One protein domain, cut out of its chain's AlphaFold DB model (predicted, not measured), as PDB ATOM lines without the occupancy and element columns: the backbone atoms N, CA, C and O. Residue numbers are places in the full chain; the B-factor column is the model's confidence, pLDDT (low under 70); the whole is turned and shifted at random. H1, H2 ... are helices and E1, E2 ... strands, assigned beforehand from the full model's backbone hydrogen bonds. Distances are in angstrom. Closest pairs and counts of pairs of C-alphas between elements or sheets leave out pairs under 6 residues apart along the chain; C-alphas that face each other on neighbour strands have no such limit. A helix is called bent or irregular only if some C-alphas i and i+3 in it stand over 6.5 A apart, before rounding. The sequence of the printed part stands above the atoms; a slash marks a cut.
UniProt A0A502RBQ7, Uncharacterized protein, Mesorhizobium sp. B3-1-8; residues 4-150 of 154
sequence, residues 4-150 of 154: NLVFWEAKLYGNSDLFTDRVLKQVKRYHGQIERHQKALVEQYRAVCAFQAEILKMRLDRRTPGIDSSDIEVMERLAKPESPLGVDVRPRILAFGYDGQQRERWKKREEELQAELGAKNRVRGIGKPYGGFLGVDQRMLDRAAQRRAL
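AT A GLANCE: This is residues 4 to 150 of the 154 residues of an uncharacterized protein of Mesorhizobium sp. B3-1-8 (UniProt A0A502RBQ7). A small, twisted sheet of three parallel strands is covered by H2a, one arm of the long bent helix H2, and by H4; the other arm, H2b, turns off at about a right angle, and H3 folds back on it to make a helical hairpin reaching away from the sheet. Residues 134 to 150, with H5, stick out as a tail, and tail and hairpin are like the two legs of a flat arch. The 147 printed residues hold five named helices and three named strands, in the order E1 H1 H2 H3 E2 H4 E3 H5; the sheet's order is E1 E2 E3, and the class is mixed, helices and strands. The whole is loose, with a radius of gyration of the C-alphas of 20.9 A, and spans 61 by 49 by 20 A.

HOW THE PARTS SIT: Edge strand E1, residues 4 to 12, is parallel to inner strand E2, residues 85 to 96, with N 9 and O 92 at 2.8 A and N 94 and O 9 at 2.9 A. H1, residues 16 to 19, only grazes the sheet with residues 17 to 18. H2, residues 21 to 61, was assigned as one helix by its hydrogen bonds but is bent: C-alphas 36 and 39 are 8.2 A apart, and its arms H2a, residues 21 to 36, and H2b, residues 39 to 61, stand about perpendicular, at 90 degrees. H2a lies over E2 at a height over the sheet of 7.8 A and runs along the strands, at 17 degrees to E2 on the local plane; their closest C-alphas, of His 31 and Arg 90, are 5.6 A apart. H2b only grazes the sheet with residues 39 to 46. It touches H3, residues 69 to 79, in a helical hairpin, at a shallow tilt of 28 degrees, opposite ways; the closest C-alphas, of Arg 46 and Ala 79, are 4.2 A apart. E1, then H1 H2 H3, then E2 form a strand-helix-strand unit, two parallel neighbour strands with helices between. E2 bends by 75 degrees at residue 89. H4, residues 103 to 117, lies over edge strand E3, residues 123 to 126, at a height over the sheet of 7.9 A; their closest C-alphas, of Gln 114 and Val 123, are 6.1 A apart. E2, H4 and E3 form a second such unit, with a right-handed crossover. E2 and E3 are parallel, with N 126 and O 95 at 2.8 A. H5, residues 138 to 149, touches no helix. Every O i to N i+4 pair is within hydrogen-bond range in H2a, H2b, H3, H4 and H5; H1 is too short for one.

IN THESE COORDINATES: E1 begins at C-alpha 4, (169.004, 141.446, 116.936), and is 24.9 A long. H2a is 23.2 A and H2b 33.6 A long, the latter ending at C-alpha 61, (140.450, 138.810, 124.634). E2 is 27.7 A and H4 20.4 A long. H5 ends at C-alpha 149, (132.573, 179.736, 107.630).

THE WHOLE: The C-alphas farthest apart, of Arg 36 and Leu 150, are 66.1 A apart. The printed part has no cut. The link from E3 to H5, 11 residues, is long. Mean pLDDT of the printed part is 87.5, and residues 129 to 150 are under 70.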
ATOM      1  N   ASN A   4     167.920 140.946 116.097       94.25
ATOM      2  CA  ASN A   4     169.004 141.446 116.936       94.25
ATOM      3  C   ASN A   4     168.483 142.500 117.905       94.25
ATOM      4  O   ASN A   4     167.782 143.428 117.495       94.25
ATOM      5  N   LEU A   5     168.897 142.396 119.164       95.56
ATOM      6  CA  LEU A   5     168.774 143.481 120.126       95.56
ATOM      7  C   LEU A   5     169.761 144.580 119.756       95.56
ATOM      8  O   LEU A   5     170.956 144.328 119.604       95.56
ATOM      9  N   VAL A   6     169.249 145.796 119.597       95.50
ATOM     10  CA  VAL A   6     170.031 146.973 119.226       95.50
ATOM     11  C   VAL A   6     169.853 148.031 120.298       95.50
ATOM     12  O   VAL A   6     168.737 148.465 120.574       95.50
ATOM     13  N   PHE A   7     170.968 148.481 120.860       96.25
ATOM     14  CA  PHE A   7     170.981 149.496 121.905       96.25
ATOM     15  C   PHE A   7     171.243 150.880 121.316       96.25
ATOM     16  O   PHE A   7     172.142 151.058 120.490       96.25
ATOM     17  N   TRP A   8     170.465 151.862 121.766       95.88
ATOM     18  CA  TRP A   8     170.588 153.260 121.370       95.88
ATOM     19  C   TRP A   8     170.856 154.125 122.597       95.88
ATOM     20  O   TRP A   8     170.071 154.123 123.540       95.88
ATOM     21  N   GLU A   9     171.930 154.906 122.555       95.75
ATOM     22  CA  GLU A   9     172.121 156.040 123.449       95.75
ATOM     23  C   GLU A   9     171.298 157.210 122.912       95.75
ATOM     24  O   GLU A   9     171.650 157.839 121.908       95.75
ATOM     25  N   ALA A  10     170.164 157.464 123.557       95.06
ATOM     26  CA  ALA A  10     169.240 158.509 123.154       95.06
ATOM     27  C   ALA A  10     169.571 159.834 123.861       95.06
ATOM     28  O   ALA A  10     169.672 159.888 125.087       95.06
ATOM     29  N   LYS A  11     169.715 160.921 123.096       94.50
ATOM     30  CA  LYS A  11     169.994 162.270 123.606       94.50
ATOM     31  C   LYS A  11     169.034 163.295 123.015       94.50
ATOM     32  O   LYS A  11     168.808 163.338 121.808       94.50
ATOM     33  N   LEU A  12     168.537 164.185 123.869       94.25
ATOM     34  CA  LEU A  12     167.958 165.446 123.413       94.25
ATOM     35  C   LEU A  12     169.036 166.274 122.711       94.25
ATOM     36  O   LEU A  12     170.172 166.316 123.184       94.25
ATOM     37  N   TYR A  13     168.674 166.981 121.641       94.06
ATOM     38  CA  TYR A  13     169.595 167.879 120.940       94.06
ATOM     39  C   TYR A  13     170.206 168.922 121.884       94.06
ATOM     40  O   TYR A  13     171.387 169.214 121.790       94.06
ATOM     41  N   GLY A  14     169.442 169.435 122.853       90.94
ATOM     42  CA  GLY A  14     169.959 170.376 123.856       90.94
ATOM     43  C   GLY A  14     171.005 169.791 124.817       90.94
ATOM     44  O   GLY A  14     171.599 170.540 125.589       90.94
ATOM     45  N   ASN A  15     171.246 168.477 124.805       94.25
ATOM     46  CA  ASN A  15     172.261 167.861 125.650       94.25
ATOM     47  C   ASN A  15     173.663 168.158 125.099       94.25
ATOM     48  O   ASN A  15     174.038 167.681 124.027       94.25
ATOM     49  N   SER A  16     174.463 168.898 125.869       94.06
ATOM     50  CA  SER A  16     175.822 169.287 125.482       94.06
ATOM     51  C   SER A  16     176.738 168.101 125.190       94.06
ATOM     52  O   SER A  16     177.610 168.214 124.332       94.06
ATOM     53  N   ASP A  17     176.543 166.956 125.856       95.06
ATOM     54  CA  ASP A  17     177.393 165.780 125.658       95.06
ATOM     55  C   ASP A  17     177.344 165.280 124.206       95.06
ATOM     56  O   ASP A  17     178.347 164.752 123.726       95.06
ATOM     57  N   LEU A  18     176.232 165.501 123.488       94.00
ATOM     58  CA  LEU A  18     176.047 165.129 122.078       94.00
ATOM     59  C   LEU A  18     177.069 165.805 121.142       94.00
ATOM     60  O   LEU A  18     177.447 165.241 120.112       94.00
ATOM     61  N   PHE A  19     177.548 166.993 121.514       94.88
ATOM     62  CA  PHE A  19     178.508 167.794 120.745       94.88
ATOM     63  C   PHE A  19     179.939 167.688 121.265       94.88
ATOM     64  O   PHE A  19     180.795 168.481 120.888       94.88
ATOM     65  N   THR A  20     180.202 166.727 122.145       94.88
ATOM     66  CA  THR A  20     181.535 166.484 122.700       94.88
ATOM     67  C   THR A  20     181.886 165.007 122.584       94.88
ATOM     68  O   THR A  20     181.021 164.168 122.329       94.88
ATOM     69  N   ASP A  21     183.132 164.655 122.883       94.12
ATOM     70  CA  ASP A  21     183.584 163.257 122.904       94.12
ATOM     71  C   ASP A  21     182.952 162.432 124.032       94.12
ATOM     72  O   ASP A  21     183.140 161.215 124.118       94.12
ATOM     73  N   ARG A  22     182.206 163.067 124.944       95.94
ATOM     74  CA  ARG A  22     181.556 162.373 126.060       95.94
ATOM     75  C   ARG A  22     180.544 161.344 125.573       95.94
ATOM     76  O   ARG A  22     180.529 160.242 126.122       95.94
ATOM     77  N   VAL A  23     179.767 161.656 124.531       95.38
ATOM     78  CA  VAL A  23     178.797 160.703 123.962       95.38
ATOM     79  C   VAL A  23     179.496 159.473 123.374       95.38
ATOM     80  O   VAL A  23     179.049 158.345 123.558       95.38
ATOM     81  N   LEU A  24     180.665 159.653 122.760       95.19
ATOM     82  CA  LEU A  24     181.445 158.555 122.192       95.19
ATOM     83  C   LEU A  24     182.102 157.700 123.276       95.19
ATOM     84  O   LEU A  24     182.069 156.469 123.208       95.19
ATOM     85  N   LYS A  25     182.627 158.330 124.335       95.50
ATOM     86  CA  LYS A  25     183.125 157.621 125.524       95.50
ATOM     87  C   LYS A  25     182.014 156.809 126.199       95.50
ATOM     88  O   LYS A  25     182.262 155.677 126.615       95.50
ATOM     89  N   GLN A  26     180.795 157.351 126.276       94.94
ATOM     90  CA  GLN A  26     179.609 156.635 126.762       94.94
ATOM     91  C   GLN A  26     179.312 155.404 125.894       94.94
ATOM     92  O   GLN A  26     179.270 154.293 126.422       94.94
ATOM     93  N   VAL A  27     179.212 155.571 124.571       95.44
ATOM     94  CA  VAL A  27     178.972 154.464 123.626       95.44
ATOM     95  C   VAL A  27     180.056 153.385 123.726       95.44
ATOM     96  O   VAL A  27     179.736 152.198 123.773       95.44
ATOM     97  N   LYS A  28     181.336 153.761 123.831       94.38
ATOM     98  CA  LYS A  28     182.442 152.801 123.992       94.38
ATOM     99  C   LYS A  28     182.334 152.005 125.295       94.38
ATOM    100  O   LYS A  28     182.596 150.806 125.307       94.38
ATOM    101  N   ARG A  29     181.935 152.650 126.392       95.19
ATOM    102  CA  ARG A  29     181.711 151.962 127.671       95.19
ATOM    103  C   ARG A  29     180.539 150.985 127.584       95.19
ATOM    104  O   ARG A  29     180.662 149.869 128.085       95.19
ATOM    105  N   TYR A  30     179.439 151.374 126.940       95.38
ATOM    106  CA  TYR A  30     178.292 150.482 126.760       95.38
ATOM    107  C   TYR A  30     178.612 149.291 125.872       95.38
ATOM    108  O   TYR A  30     178.173 148.197 126.196       95.38
ATOM    109  N   HIS A  31     179.433 149.458 124.832       95.62
ATOM    110  CA  HIS A  31     179.922 148.331 124.035       95.62
ATOM    111  C   HIS A  31     180.526 147.234 124.927       95.62
ATOM    112  O   HIS A  31     180.055 146.102 124.899       95.62
ATOM    113  N   GLY A  32     181.477 147.589 125.800       95.44
ATOM    114  CA  GLY A  32     182.100 146.619 126.706       95.44
ATOM    115  C   GLY A  32     181.139 146.028 127.746       95.44
ATOM    116  O   GLY A  32     181.332 144.906 128.200       95.44
ATOM    117  N   GLN A  33     180.085 146.751 128.136       96.75
ATOM    118  CA  GLN A  33     179.044 146.196 129.010       96.75
ATOM    119  C   GLN A  33     178.145 145.204 128.265       96.75
ATOM    120  O   GLN A  33     177.913 144.107 128.765       96.75
ATOM    121  N   ILE A  34     177.669 145.562 127.073       97.12
ATOM    122  CA  ILE A  34     176.789 144.715 126.261       97.12
ATOM    123  C   ILE A  34     177.512 143.433 125.859       97.12
ATOM    124  O   ILE A  34     176.936 142.355 125.962       97.12
ATOM    125  N   GLU A  35     178.779 143.537 125.464       97.06
ATOM    126  CA  GLU A  35     179.615 142.384 125.132       97.06
ATOM    127  C   GLU A  35     179.722 141.411 126.315       97.06
ATOM    128  O   GLU A  35     179.439 140.222 126.170       97.06
ATOM    129  N   ARG A  36     180.017 141.914 127.524       97.62
ATOM    130  CA  ARG A  36     180.099 141.078 128.738       97.62
ATOM    131  C   ARG A  36     178.776 140.423 129.129       97.62
ATOM    132  O   ARG A  36     178.786 139.338 129.703       97.62
ATOM    133  N   HIS A  37     177.648 141.075 128.852       97.31
ATOM    134  CA  HIS A  37     176.329 140.631 129.310       97.31
ATOM    135  C   HIS A  37     175.448 140.054 128.196       97.31
ATOM    136  O   HIS A  37     174.268 139.814 128.432       97.31
ATOM    137  N   GLN A  38     175.992 139.774 127.008       96.62
ATOM    138  CA  GLN A  38     175.213 139.365 125.834       96.62
ATOM    139  C   GLN A  38     174.250 138.200 126.111       96.62
ATOM    140  O   GLN A  38     173.080 138.273 125.742       96.62
ATOM    141  N   LYS A  39     174.720 137.145 126.791       95.69
ATOM    142  CA  LYS A  39     173.884 135.978 127.126       95.69
ATOM    143  C   LYS A  39     172.717 136.355 128.041       95.69
ATOM    144  O   LYS A  39     171.576 136.027 127.733       95.69
ATOM    145  N   ALA A  40     173.009 137.095 129.110       97.25
ATOM    146  CA  ALA A  40     171.999 137.553 130.059       97.25
ATOM    147  C   ALA A  40     170.976 138.483 129.390       97.25
ATOM    148  O   ALA A  40     169.784 138.367 129.649       97.25
ATOM    149  N   LEU A  41     171.418 139.360 128.481       97.31
ATOM    150  CA  LEU A  41     170.529 140.247 127.725       97.31
ATOM    151  C   LEU A  41     169.559 139.467 126.832       97.31
ATOM    152  O   LEU A  41     168.379 139.805 126.790       97.31
ATOM    153  N   VAL A  42     170.030 138.424 126.137       97.19
ATOM    154  CA  VAL A  42     169.151 137.558 125.337       97.19
ATOM    155  C   VAL A  42     168.135 136.865 126.239       97.19
ATOM    156  O   VAL A  42     166.943 136.957 125.977       97.19
ATOM    157  N   GLU A  43     168.585 136.214 127.310       96.81
ATOM    158  CA  GLU A  43     167.711 135.484 128.234       96.81
ATOM    159  C   GLU A  43     166.631 136.385 128.848       96.81
ATOM    160  O   GLU A  43     165.440 136.076 128.781       96.81
ATOM    161  N   GLN A  44     167.027 137.548 129.365       97.12
ATOM    162  CA  GLN A  44     166.099 138.518 129.942       97.12
ATOM    163  C   GLN A  44     165.113 139.051 128.902       97.12
ATOM    164  O   GLN A  44     163.924 139.179 129.190       97.12
ATOM    165  N   TYR A  45     165.569 139.330 127.679       97.44
ATOM    166  CA  TYR A  45     164.673 139.797 126.629       97.44
ATOM    167  C   TYR A  45     163.658 138.728 126.215       97.44
ATOM    168  O   TYR A  45     162.502 139.055 125.963       97.44
ATOM    169  N   ARG A  46     164.039 137.443 126.210       97.50
ATOM    170  CA  ARG A  46     163.090 136.345 125.973       97.50
ATOM    171  C   ARG A  46     161.990 136.307 127.030       97.50
ATOM    172  O   ARG A  46     160.824 136.163 126.671       97.50
ATOM    173  N   ALA A  47     162.340 136.499 128.303       97.81
ATOM    174  CA  ALA A  47     161.355 136.598 129.380       97.81
ATOM    175  C   ALA A  47     160.411 137.799 129.186       97.81
ATOM    176  O   ALA A  47     159.198 137.660 129.346       97.81
ATOM    177  N   VAL A  48     160.938 138.953 128.756       97.38
ATOM    178  CA  VAL A  48     160.115 140.124 128.403       97.38
ATOM    179  C   VAL A  48     159.165 139.805 127.246       97.38
ATOM    180  O   VAL A  48     157.990 140.155 127.321       97.38
ATOM    181  N   CYS A  49     159.629 139.117 126.200       97.56
ATOM    182  CA  CYS A  49     158.777 138.705 125.083       97.56
ATOM    183  C   CYS A  49     157.653 137.755 125.521       97.56
ATOM    184  O   CYS A  49     156.516 137.940 125.093       97.56
ATOM    185  N   ALA A  50     157.942 136.784 126.393       97.81
ATOM    186  CA  ALA A  50     156.927 135.875 126.930       97.81
ATOM    187  C   ALA A  50     155.836 136.650 127.686       97.81
ATOM    188  O   ALA A  50     154.654 136.536 127.369       97.81
ATOM    189  N   PHE A  51     156.250 137.518 128.610       98.06
ATOM    190  CA  PHE A  51     155.335 138.352 129.385       98.06
ATOM    191  C   PHE A  51     154.521 139.313 128.502       98.06
ATOM    192  O   PHE A  51     153.313 139.479 128.680       98.06
ATOM    193  N   GLN A  52     155.153 139.923 127.497       97.00
ATOM    194  CA  GLN A  52     154.469 140.817 126.567       97.00
ATOM    195  C   GLN A  52     153.428 140.075 125.718       97.00
ATOM    196  O   GLN A  52     152.354 140.624 125.469       97.00
ATOM    197  N   ALA A  53     153.707 138.838 125.296       96.75
ATOM    198  CA  ALA A  53     152.741 138.015 124.574       96.75
ATOM    199  C   ALA A  53     151.490 137.738 125.424       96.75
ATOM    200  O   ALA A  53     150.372 137.847 124.921       96.75
ATOM    201  N   GLU A  54     151.660 137.452 126.717       96.75
ATOM    202  CA  GLU A  54     150.543 137.271 127.653       96.75
ATOM    203  C   GLU A  54     149.696 138.543 127.780       96.75
ATOM    204  O   GLU A  54     148.475 138.485 127.626       96.75
ATOM    205  N   ILE A  55     150.328 139.711 127.958       95.81
ATOM    206  CA  ILE A  55     149.613 140.998 128.002       95.81
ATOM    207  C   ILE A  55     148.815 141.226 126.715       95.81
ATOM    208  O   ILE A  55     147.658 141.653 126.767       95.81
ATOM    209  N   LEU A  56     149.419 140.977 125.550       95.19
ATOM    210  CA  LEU A  56     148.760 141.196 124.263       95.19
ATOM    211  C   LEU A  56     147.557 140.265 124.076       95.19
ATOM    212  O   LEU A  56     146.507 140.738 123.643       95.19
ATOM    213  N   LYS A  57     147.661 138.993 124.481       94.81
ATOM    214  CA  LYS A  57     146.527 138.055 124.490       94.81
ATOM    215  C   LYS A  57     145.393 138.547 125.382       94.81
ATOM    216  O   LYS A  57     144.268 138.671 124.915       94.81
ATOM    217  N   MET A  58     145.693 138.957 126.618       94.88
ATOM    218  CA  MET A  58     144.673 139.501 127.526       94.88
ATOM    219  C   MET A  58     143.982 140.745 126.950       94.88
ATOM    220  O   MET A  58     142.779 140.946 127.137       94.88
ATOM    221  N   ARG A  59     144.730 141.608 126.253       94.19
ATOM    222  CA  ARG A  59     144.172 142.792 125.584       94.19
ATOM    223  C   ARG A  59     143.302 142.412 124.387       94.19
ATOM    224  O   ARG A  59     142.266 143.056 124.199       94.19
ATOM    225  N   LEU A  60     143.696 141.394 123.621       91.62
ATOM    226  CA  LEU A  60     142.932 140.855 122.497       91.62
ATOM    227  C   LEU A  60     141.611 140.233 122.968       91.62
ATOM    228  O   LEU A  60     140.561 140.575 122.430       91.62
ATOM    229  N   ASP A  61     141.641 139.428 124.032       92.44
ATOM    230  CA  ASP A  61     140.450 138.810 124.634       92.44
ATOM    231  C   ASP A  61     139.439 139.867 125.101       92.44
ATOM    232  O   ASP A  61     138.224 139.714 124.955       92.44
ATOM    233  N   ARG A  62     139.944 141.001 125.601       93.25
ATOM    234  CA  ARG A  62     139.144 142.172 125.994       93.25
ATOM    235  C   ARG A  62     138.738 143.073 124.824       93.25
ATOM    236  O   ARG A  62     138.172 144.138 125.063       93.25
ATOM    237  N   ARG A  63     139.022 142.680 123.578       90.19
ATOM    238  CA  ARG A  63     138.747 143.448 122.349       90.19
ATOM    239  C   ARG A  63     139.318 144.867 122.393       90.19
ATOM    240  O   ARG A  63     138.697 145.816 121.915       90.19
ATOM    241  N   THR A  64     140.502 145.023 122.984       89.69
ATOM    242  CA  THR A  64     141.191 146.318 123.016       89.69
ATOM    243  C   THR A  64     141.560 146.721 121.584       89.69
ATOM    244  O   THR A  64     142.226 145.938 120.905       89.69
ATOM    245  N   PRO A  65     141.184 147.921 121.112       86.25
ATOM    246  CA  PRO A  65     141.562 148.379 119.779       86.25
ATOM    247  C   PRO A  65     143.084 148.451 119.594       86.25
ATOM    248  O   PRO A  65     143.817 148.785 120.529       86.25
ATOM    249  N   GLY A  66     143.546 148.191 118.368       84.69
ATOM    250  CA  GLY A  66     144.950 148.356 117.978       84.69
ATOM    251  C   GLY A  66     145.885 147.214 118.383       84.69
ATOM    252  O   GLY A  66     147.086 147.441 118.474       84.69
ATOM    253  N   ILE A  67     145.354 146.017 118.649       87.25
ATOM    254  CA  ILE A  67     146.155 144.796 118.818       87.25
ATOM    255  C   ILE A  67     146.159 144.024 117.503       87.25
ATOM    256  O   ILE A  67     145.092 143.673 117.001       87.25
ATOM    257  N   ASP A  68     147.347 143.748 116.973       86.50
ATOM    258  CA  ASP A  68     147.538 142.852 115.836       86.50
ATOM    259  C   ASP A  68     147.938 141.460 116.350       86.50
ATOM    260  O   ASP A  68     148.832 141.321 117.189       86.50
ATOM    261  N   SER A  69     147.276 140.410 115.862       87.50
ATOM    262  CA  SER A  69     147.642 139.023 116.171       87.50
ATOM    263  C   SER A  69     149.072 138.691 115.736       87.50
ATOM    264  O   SER A  69     149.730 137.879 116.384       87.50
ATOM    265  N   SER A  70     149.585 139.359 114.698       91.50
ATOM    266  CA  SER A  70     150.957 139.170 114.226       91.50
ATOM    267  C   SER A  70     152.009 139.593 115.266       91.50
ATOM    268  O   SER A  70     153.062 138.957 115.372       91.50
ATOM    269  N   ASP A  71     151.708 140.592 116.107       90.81
ATOM    270  CA  ASP A  71     152.589 141.018 117.199       90.81
ATOM    271  C   ASP A  71     152.705 139.932 118.276       90.81
ATOM    272  O   ASP A  71     153.796 139.684 118.797       90.81
ATOM    273  N   ILE A  72     151.597 139.246 118.584       94.62
ATOM    274  CA  ILE A  72     151.576 138.129 119.541       94.62
ATOM    275  C   ILE A  72     152.480 137.008 119.031       94.62
ATOM    276  O   ILE A  72     153.379 136.573 119.751       94.62
ATOM    277  N   GLU A  73     152.306 136.599 117.772       94.50
ATOM    278  CA  GLU A  73     153.105 135.534 117.154       94.50
ATOM    279  C   GLU A  73     154.606 135.856 117.150       94.50
ATOM    280  O   GLU A  73     155.450 134.981 117.371       94.50
ATOM    281  N   VAL A  74     154.970 137.119 116.903       93.94
ATOM    282  CA  VAL A  74     156.369 137.563 116.938       93.94
ATOM    283  C   VAL A  74     156.933 137.467 118.353       93.94
ATOM    284  O   VAL A  74     158.035 136.939 118.520       93.94
ATOM    285  N   MET A  75     156.201 137.939 119.365       95.88
ATOM    286  CA  MET A  75     156.650 137.892 120.760       95.88
ATOM    287  C   MET A  75     156.782 136.452 121.260       95.88
ATOM    288  O   MET A  75     157.809 136.095 121.836       95.88
ATOM    289  N   GLU A  76     155.813 135.588 120.958       96.38
ATOM    290  CA  GLU A  76     155.892 134.164 121.286       96.38
ATOM    291  C   GLU A  76     157.080 133.486 120.609       96.38
ATOM    292  O   GLU A  76     157.804 132.720 121.242       96.38
ATOM    293  N   ARG A  77     157.329 133.786 119.329       95.31
ATOM    294  CA  ARG A  77     158.502 133.264 118.624       95.31
ATOM    295  C   ARG A  77     159.791 133.743 119.280       95.31
ATOM    296  O   ARG A  77     160.705 132.948 119.455       95.31
ATOM    297  N   LEU A  78     159.898 135.020 119.641       95.94
ATOM    298  CA  LEU A  78     161.096 135.568 120.283       95.94
ATOM    299  C   LEU A  78     161.327 135.018 121.694       95.94
ATOM    300  O   LEU A  78     162.482 134.889 122.092       95.94
ATOM    301  N   ALA A  79     160.280 134.630 122.420       96.81
ATOM    302  CA  ALA A  79     160.406 134.005 123.736       96.81
ATOM    303  C   ALA A  79     161.097 132.626 123.690       96.81
ATOM    304  O   ALA A  79     161.737 132.217 124.657       96.81
ATOM    305  N   LYS A  80     161.008 131.918 122.559       95.75
ATOM    306  CA  LYS A  80     161.505 130.545 122.416       95.75
ATOM    307  C   LYS A  80     163.032 130.468 122.228       95.75
ATOM    308  O   LYS A  80     163.556 131.191 121.374       95.75
ATOM    309  N   PRO A  81     163.761 129.588 122.946       92.75
ATOM    310  CA  PRO A  81     165.224 129.471 122.857       92.75
ATOM    311  C   PRO A  81     165.775 129.235 121.443       92.75
ATOM    312  O   PRO A  81     166.836 129.758 121.105       92.75
ATOM    313  N   GLU A  82     165.047 128.492 120.613       91.94
ATOM    314  CA  GLU A  82     165.400 128.147 119.233       91.94
ATOM    315  C   GLU A  82     165.284 129.320 118.250       91.94
ATOM    316  O   GLU A  82     165.809 129.259 117.137       91.94
ATOM    317  N   SER A  83     164.613 130.406 118.641       92.56
ATOM    318  CA  SER A  83     164.487 131.581 117.789       92.56
ATOM    319  C   SER A  83     165.831 132.301 117.660       92.56
ATOM    320  O   SER A  83     166.453 132.604 118.688       92.56
ATOM    321  N   PRO A  84     166.289 132.614 116.433       92.06
ATOM    322  CA  PRO A  84     167.556 133.295 116.204       92.06
ATOM    323  C   PRO A  84     167.461 134.753 116.675       92.06
ATOM    324  O   PRO A  84     167.053 135.637 115.918       92.06
ATOM    325  N   LEU A  85     167.838 134.983 117.934       95.25
ATOM    326  CA  LEU A  85     167.906 136.285 118.588       95.25
ATOM    327  C   LEU A  85     169.345 136.556 119.039       95.25
ATOM    328  O   LEU A  85     169.858 135.899 119.943       95.25
ATOM    329  N   GLY A  86     169.988 137.524 118.393       95.69
ATOM    330  CA  GLY A  86     171.322 138.000 118.739       95.69
ATOM    331  C   GLY A  86     171.305 139.349 119.450       95.69
ATOM    332  O   GLY A  86     170.257 139.950 119.697       95.69
ATOM    333  N   VAL A  87     172.499 139.859 119.738       96.62
ATOM    334  CA  VAL A  87     172.706 141.223 120.239       96.62
ATOM    335  C   VAL A  87     173.738 141.903 119.359       96.62
ATOM    336  O   VAL A  87     174.848 141.393 119.205       96.62
ATOM    337  N   ASP A  88     173.388 143.060 118.801       95.56
ATOM    338  CA  ASP A  88     174.359 143.958 118.183       95.56
ATOM    339  C   ASP A  88     175.121 144.660 119.307       95.56
ATOM    340  O   ASP A  88     174.606 145.563 119.969       95.56
ATOM    341  N   VAL A  89     176.357 144.220 119.541       95.88
ATOM    342  CA  VAL A  89     177.188 144.744 120.633       95.88
ATOM    343  C   VAL A  89     177.576 146.206 120.421       95.88
ATOM    344  O   VAL A  89     178.008 146.863 121.360       95.88
ATOM    345  N   ARG A  90     177.409 146.747 119.208       95.19
ATOM    346  CA  ARG A  90     177.824 148.101 118.836       95.19
ATOM    347  C   ARG A  90     176.669 149.082 119.066       95.19
ATOM    348  O   ARG A  90     175.806 149.208 118.192       95.19
ATOM    349  N   PRO A  91     176.651 149.847 120.176       95.50
ATOM    350  CA  PRO A  91     175.546 150.754 120.455       95.50
ATOM    351  C   PRO A  91     175.488 151.872 119.415       95.50
ATOM    352  O   PRO A  91     176.495 152.221 118.788       95.50
ATOM    353  N   ARG A  92     174.305 152.440 119.240       96.88
ATOM    354  CA  ARG A  92     174.014 153.503 118.275       96.88
ATOM    355  C   ARG A  92     173.667 154.793 119.010       96.88
ATOM    356  O   ARG A  92     173.376 154.757 120.199       96.88
ATOM    357  N   ILE A  93     173.686 155.924 118.320       97.00
ATOM    358  CA  ILE A  93     173.305 157.229 118.872       97.00
ATOM    359  C   ILE A  93     171.992 157.668 118.237       97.00
ATOM    360  O   ILE A  93     171.872 157.697 117.013       97.00
ATOM    361  N   LEU A  94     171.016 158.030 119.066       96.00
ATOM    362  CA  LEU A  94     169.759 158.625 118.626       96.00
ATOM    363  C   LEU A  94     169.673 160.053 119.163       96.00
ATOM    364  O   LEU A  94     169.546 160.244 120.370       96.00
ATOM    365  N   ALA A  95     169.703 161.053 118.290       95.12
ATOM    366  CA  ALA A  95     169.426 162.431 118.681       95.12
ATOM    367  C   ALA A  95     167.981 162.799 118.357       95.12
ATOM    368  O   ALA A  95     167.481 162.476 117.279       95.12
ATOM    369  N   PHE A  96     167.308 163.507 119.260       93.25
ATOM    370  CA  PHE A  96     165.934 163.945 119.039       93.25
ATOM    371  C   PHE A  96     165.680 165.378 119.500       93.25
ATOM    372  O   PHE A  96     166.370 165.909 120.369       93.25
ATOM    373  N   GLY A  97     164.661 166.003 118.907       88.56
ATOM    374  CA  GLY A  97     164.158 167.305 119.351       88.56
ATOM    375  C   GLY A  97     164.887 168.523 118.784       88.56
ATOM    376  O   GLY A  97     164.799 169.584 119.390       88.56
ATOM    377  N   TYR A  98     165.582 168.391 117.649       88.94
ATOM    378  CA  TYR A  98     166.092 169.549 116.911       88.94
ATOM    379  C   TYR A  98     165.046 170.126 115.954       88.94
ATOM    380  O   TYR A  98     164.245 169.382 115.376       88.94
ATOM    381  N   ASP A  99     165.060 171.445 115.788       90.38
ATOM    382  CA  ASP A  99     164.178 172.177 114.875       90.38
ATOM    383  C   ASP A  99     164.809 172.414 113.486       90.38
ATOM    384  O   ASP A  99     165.907 171.941 113.172       90.38
ATOM    385  N   GLY A 100     164.089 173.136 112.621       86.38
ATOM    386  CA  GLY A 100     164.547 173.465 111.271       86.38
ATOM    387  C   GLY A 100     165.824 174.312 111.228       86.38
ATOM    388  O   GLY A 100     166.663 174.077 110.362       86.38
ATOM    389  N   GLN A 101     166.016 175.241 112.170       87.56
ATOM    390  CA  GLN A 101     167.222 176.080 112.235       87.56
ATOM    391  C   GLN A 101     168.437 175.270 112.705       87.56
ATOM    392  O   GLN A 101     169.569 175.517 112.295       87.56
ATOM    393  N   GLN A 102     168.201 174.257 113.536       91.00
ATOM    394  CA  GLN A 102     169.224 173.375 114.091       91.00
ATOM    395  C   GLN A 102     169.610 172.216 113.159       91.00
ATOM    396  O   GLN A 102     170.629 171.559 113.386       91.00
ATOM    397  N   ARG A 103     168.830 171.962 112.101       89.88
ATOM    398  CA  ARG A 103     169.000 170.810 111.202       89.88
ATOM    399  C   ARG A 103     170.383 170.739 110.563       89.88
ATOM    400  O   ARG A 103     170.964 169.659 110.521       89.88
ATOM    401  N   GLU A 104     170.908 171.861 110.081       92.00
ATOM    402  CA  GLU A 104     172.195 171.864 109.375       92.00
ATOM    403  C   GLU A 104     173.356 171.576 110.332       92.00
ATOM    404  O   GLU A 104     174.239 170.767 110.042       92.00
ATOM    405  N   ARG A 105     173.303 172.150 111.541       93.88
ATOM    406  CA  ARG A 105     174.271 171.856 112.602       93.88
ATOM    407  C   ARG A 105     174.191 170.396 113.051       93.88
ATOM    408  O   ARG A 105     175.235 169.781 113.265       93.88
ATOM    409  N   TRP A 106     172.982 169.840 113.181       94.19
ATOM    410  CA  TRP A 106     172.809 168.416 113.470       94.19
ATOM    411  C   TRP A 106     173.415 167.547 112.369       94.19
ATOM    412  O   TRP A 106     174.181 166.648 112.685       94.19
ATOM    413  N   LYS A 107     173.130 167.836 111.095       93.38
ATOM    414  CA  LYS A 107     173.634 167.055 109.958       93.38
ATOM    415  C   LYS A 107     175.162 166.969 109.959       93.38
ATOM    416  O   LYS A 107     175.704 165.874 109.848       93.38
ATOM    417  N   LYS A 108     175.849 168.094 110.184       94.88
ATOM    418  CA  LYS A 108     177.312 168.107 110.323       94.88
ATOM    419  C   LYS A 108     177.781 167.214 111.477       94.88
ATOM    420  O   LYS A 108     178.689 166.406 111.309       94.88
ATOM    421  N   ARG A 109     177.147 167.327 112.648       95.44
ATOM    422  CA  ARG A 109     177.514 166.507 113.812       95.44
ATOM    423  C   ARG A 109     177.215 165.022 113.595       95.44
ATOM    424  O   ARG A 109     177.966 164.172 114.062       95.44
ATOM    425  N   GLU A 110     176.131 164.698 112.903       95.25
ATOM    426  CA  GLU A 110     175.773 163.333 112.530       95.25
ATOM    427  C   GLU A 110     176.849 162.702 111.642       95.25
ATOM    428  O   GLU A 110     177.263 161.578 111.914       95.25
ATOM    429  N   GLU A 111     177.352 163.431 110.644       94.75
ATOM    430  CA  GLU A 111     178.445 162.976 109.775       94.75
ATOM    431  C   GLU A 111     179.738 162.712 110.566       94.75
ATOM    432  O   GLU A 111     180.353 161.656 110.398       94.75
ATOM    433  N   GLU A 112     180.109 163.611 111.485       95.38
ATOM    434  CA  GLU A 112     181.253 163.425 112.392       95.38
ATOM    435  C   GLU A 112     181.091 162.152 113.240       95.38
ATOM    436  O   GLU A 112     181.950 161.270 113.231       95.38
ATOM    437  N   LEU A 113     179.946 161.997 113.913       95.69
ATOM    438  CA  LEU A 113     179.667 160.828 114.749       95.69
ATOM    439  C   LEU A 113     179.638 159.525 113.935       95.69
ATOM    440  O   LEU A 113     180.086 158.486 114.422       95.69
ATOM    441  N   GLN A 114     179.120 159.545 112.704       95.06
ATOM    442  CA  GLN A 114     179.117 158.376 111.820       95.06
ATOM    443  C   GLN A 114     180.533 157.968 111.408       95.06
ATOM    444  O   GLN A 114     180.822 156.767 111.374       95.06
ATOM    445  N   ALA A 115     181.404 158.940 111.117       94.06
ATOM    446  CA  ALA A 115     182.806 158.689 110.803       94.06
ATOM    447  C   ALA A 115     183.528 158.053 111.999       94.06
ATOM    448  O   ALA A 115     184.184 157.023 111.844       94.06
ATOM    449  N   GLU A 116     183.326 158.587 113.205       93.81
ATOM    450  CA  GLU A 116     183.945 158.065 114.428       93.81
ATOM    451  C   GLU A 116     183.413 156.680 114.835       93.81
ATOM    452  O   GLU A 116     184.148 155.849 115.369       93.81
ATOM    453  N   LEU A 117     182.138 156.390 114.557       91.88
ATOM    454  CA  LEU A 117     181.525 155.085 114.833       91.88
ATOM    455  C   LEU A 117     181.729 154.053 113.710       91.88
ATOM    456  O   LEU A 117     181.322 152.896 113.878       91.88
ATOM    457  N   GLY A 118     182.338 154.445 112.588       89.62
ATOM    458  CA  GLY A 118     182.710 153.566 111.477       89.62
ATOM    459  C   GLY A 118     181.540 152.997 110.664       89.62
ATOM    460  O   GLY A 118     181.734 152.036 109.924       89.62
ATOM    461  N   ALA A 119     180.320 153.531 110.808       85.06
ATOM    462  CA  ALA A 119     179.159 153.089 110.031       85.06
ATOM    463  C   ALA A 119     178.014 154.115 110.023       85.06
ATOM    464  O   ALA A 119     177.600 154.627 111.064       85.06
ATOM    465  N   LYS A 120     177.420 154.332 108.840       82.25
ATOM    466  CA  LYS A 120     176.338 155.312 108.625       82.25
ATOM    467  C   LYS A 120     175.043 154.990 109.378       82.25
ATOM    468  O   LYS A 120     174.320 155.889 109.775       82.25
ATOM    469  N   ASN A 121     174.740 153.716 109.621       87.75
ATOM    470  CA  ASN A 121     173.505 153.297 110.297       87.75
ATOM    471  C   ASN A 121     173.589 153.319 111.837       87.75
ATOM    472  O   ASN A 121     172.680 152.814 112.505       87.75
ATOM    473  N   ARG A 122     174.676 153.857 112.409       93.75
ATOM    474  CA  ARG A 122     174.902 153.920 113.863       93.75
ATOM    475  C   ARG A 122     174.534 155.254 114.497       93.75
ATOM    476  O   ARG A 122     174.601 155.366 115.717       93.75
ATOM    477  N   VAL A 123     174.120 156.232 113.701       95.69
ATOM    478  CA  VAL A 123     173.610 157.517 114.179       95.69
ATOM    479  C   VAL A 123     172.284 157.777 113.487       95.69
ATOM    480  O   VAL A 123     172.129 157.460 112.309       95.69
ATOM    481  N   ARG A 124     171.311 158.301 114.229       94.25
ATOM    482  CA  ARG A 124     170.020 158.706 113.682       94.25
ATOM    483  C   ARG A 124     169.551 159.989 114.351       94.25
ATOM    484  O   ARG A 124     169.596 160.099 115.574       94.25
ATOM    485  N   GLY A 125     169.044 160.920 113.552       92.06
ATOM    486  CA  GLY A 125     168.314 162.093 114.023       92.06
ATOM    487  C   GLY A 125     166.798 161.941 113.867       92.06
ATOM    488  O   GLY A 125     166.317 161.463 112.838       92.06
ATOM    489  N   ILE A 126     166.035 162.362 114.878       90.56
ATOM    490  CA  ILE A 126     164.581 162.573 114.803       90.56
ATOM    491  C   ILE A 126     164.288 164.025 115.204       90.56
ATOM    492  O   ILE A 126     164.090 164.355 116.376       90.56
ATOM    493  N   GLY A 127     164.299 164.911 114.212       84.06
ATOM    494  CA  GLY A 127     163.938 166.318 114.379       84.06
ATOM    495  C   GLY A 127     162.437 166.568 114.249       84.06
ATOM    496  O   GLY A 127     161.693 165.735 113.730       84.06
ATOM    497  N   LYS A 128     162.001 167.757 114.669       75.44
ATOM    498  CA  LYS A 128     160.694 168.328 114.323       75.44
ATOM    499  C   LYS A 128     160.924 169.463 113.319       75.44
ATOM    500  O   LYS A 128     161.133 170.601 113.731       75.44
ATOM    501  N   PRO A 129     160.936 169.175 112.004       53.75
ATOM    502  CA  PRO A 129     161.285 170.165 110.982       53.75
ATOM    503  C   PRO A 129     160.280 171.325 110.864       53.75
ATOM    504  O   PRO A 129     160.601 172.330 110.238       53.75
ATOM    505  N   TYR A 130     159.107 171.219 111.498       47.69
ATOM    506  CA  TYR A 130     158.094 172.270 111.596       47.69
ATOM    507  C   TYR A 130     157.634 172.354 113.063       47.69
ATOM    508  O   TYR A 130     157.398 171.322 113.691       47.69
ATOM    509  N   GLY A 131     157.626 173.561 113.636       41.72
ATOM    510  CA  GLY A 131     157.550 173.801 115.082       41.72
ATOM    511  C   GLY A 131     156.328 173.215 115.806       41.72
ATOM    512  O   GLY A 131     155.261 173.051 115.228       41.72
ATOM    513  N   GLY A 132     156.496 172.957 117.110       35.44
ATOM    514  CA  GLY A 132     155.399 172.687 118.047       35.44
ATOM    515  C   GLY A 132     155.394 171.292 118.682       35.44
ATOM    516  O   GLY A 132     155.542 170.256 118.031       35.44
ATOM    517  N   PHE A 133     155.204 171.244 120.003       41.00
ATOM    518  CA  PHE A 133     155.045 170.003 120.770       41.00
ATOM    519  C   PHE A 133     153.774 169.223 120.373       41.00
ATOM    520  O   PHE A 133     153.772 167.999 120.462       41.00
ATOM    521  N   LEU A 134     152.775 169.899 119.803       40.34
ATOM    522  CA  LEU A 134     151.581 169.312 119.203       40.34
ATOM    523  C   LEU A 134     151.626 169.615 117.705       40.34
ATOM    524  O   LEU A 134     151.557 170.777 117.322       40.34
ATOM    525  N   GLY A 135     151.791 168.589 116.871       40.44
ATOM    526  CA  GLY A 135     151.788 168.698 115.409       40.44
ATOM    527  C   GLY A 135     150.402 169.033 114.859       40.44
ATOM    528  O   GLY A 135     149.847 168.264 114.082       40.44
ATOM    529  N   VAL A 136     149.834 170.157 115.282       46.41
ATOM    530  CA  VAL A 136     148.696 170.753 114.608       46.41
ATOM    531  C   VAL A 136     149.283 171.678 113.559       46.41
ATOM    532  O   VAL A 136     149.800 172.749 113.868       46.41
ATOM    533  N   ASP A 137     149.270 171.217 112.313       51.28
ATOM    534  CA  ASP A 137     149.569 172.069 111.171       51.28
ATOM    535  C   ASP A 137     148.614 173.270 111.231       51.28
ATOM    536  O   ASP A 137     147.394 173.104 111.171       51.28
ATOM    537  N   GLN A 138     149.146 174.483 111.381       52.03
ATOM    538  CA  GLN A 138     148.348 175.711 111.385       52.03
ATOM    539  C   GLN A 138     147.465 175.782 110.122       52.03
ATOM    540  O   GLN A 138     146.322 176.221 110.187       52.03
ATOM    541  N   ARG A 139     147.917 175.193 109.001       55.03
ATOM    542  CA  ARG A 139     147.136 175.074 107.758       55.03
ATOM    543  C   ARG A 139     145.932 174.135 107.884       55.03
ATOM    544  O   ARG A 139     144.955 174.304 107.156       55.03
ATOM    545  N   MET A 140     145.976 173.137 108.772       55.47
ATOM    546  CA  MET A 140     144.814 172.301 109.103       55.47
ATOM    547  C   MET A 140     143.794 173.068 109.949       55.47
ATOM    548  O   MET A 140     142.596 172.919 109.705       55.47
ATOM    549  N   LEU A 141     144.243 173.906 110.891       56.00
ATOM    550  CA  LEU A 141     143.350 174.778 111.666       56.00
ATOM    551  C   LEU A 141     142.681 175.823 110.767       56.00
ATOM    552  O   LEU A 141     141.464 175.993 110.837       56.00
ATOM    553  N   ASP A 142     143.435 176.429 109.851       59.12
ATOM    554  CA  ASP A 142     142.915 177.430 108.915       59.12
ATOM    555  C   ASP A 142     141.913 176.814 107.917       59.12
ATOM    556  O   ASP A 142     140.862 177.397 107.638       59.12
ATOM    557  N   ARG A 143     142.159 175.581 107.443       58.69
ATOM    558  CA  ARG A 143     141.208 174.826 106.598       58.69
ATOM    559  C   ARG A 143     139.941 174.411 107.349       58.69
ATOM    560  O   ARG A 143     138.864 174.386 106.752       58.69
ATOM    561  N   ALA A 144     140.047 174.071 108.633       59.44
ATOM    562  CA  ALA A 144     138.891 173.750 109.468       59.44
ATOM    563  C   ALA A 144     138.046 175.002 109.771       59.44
ATOM    564  O   ALA A 144     136.816 174.929 109.748       59.44
ATOM    565  N   ALA A 145     138.690 176.156 109.974       57.53
ATOM    566  CA  ALA A 145     138.022 177.443 110.155       57.53
ATOM    567  C   ALA A 145     137.300 177.906 108.874       57.53
ATOM    568  O   ALA A 145     136.130 178.281 108.938       57.53
ATOM    569  N   GLN A 146     137.932 177.780 107.700       61.12
ATOM    570  CA  GLN A 146     137.296 178.090 106.410       61.12
ATOM    571  C   GLN A 146     136.099 177.180 106.096       61.12
ATOM    572  O   GLN A 146     135.092 177.651 105.576       61.12
ATOM    573  N   ARG A 147     136.159 175.889 106.454       58.72
ATOM    574  CA  ARG A 147     135.021 174.964 106.284       58.72
ATOM    575  C   ARG A 147     133.841 175.280 107.206       58.72
ATOM    576  O   ARG A 147     132.705 175.043 106.812       58.72
ATOM    577  N   ARG A 148     134.086 175.833 108.400       55.88
ATOM    578  CA  ARG A 148     133.024 176.301 109.309       55.88
ATOM    579  C   ARG A 148     132.370 177.605 108.850       55.88
ATOM    580  O   ARG A 148     131.186 177.780 109.095       55.88
ATOM    581  N   ALA A 149     133.106 178.480 108.167       57.16
ATOM    582  CA  ALA A 149     132.573 179.736 107.630       57.16
ATOM    583  C   ALA A 149     131.706 179.562 106.362       57.16
ATOM    584  O   ALA A 149     130.997 180.485 105.980       57.16
ATOM    585  N   LEU A 150     131.765 178.392 105.711       54.22
ATOM    586  CA  LEU A 150     131.053 178.080 104.461       54.22
ATOM    587  C   LEU A 150     129.866 177.119 104.643       54.22
ATOM    588  O   LEU A 150     129.228 176.748 103.659       54.22
TER     589      LEU A 150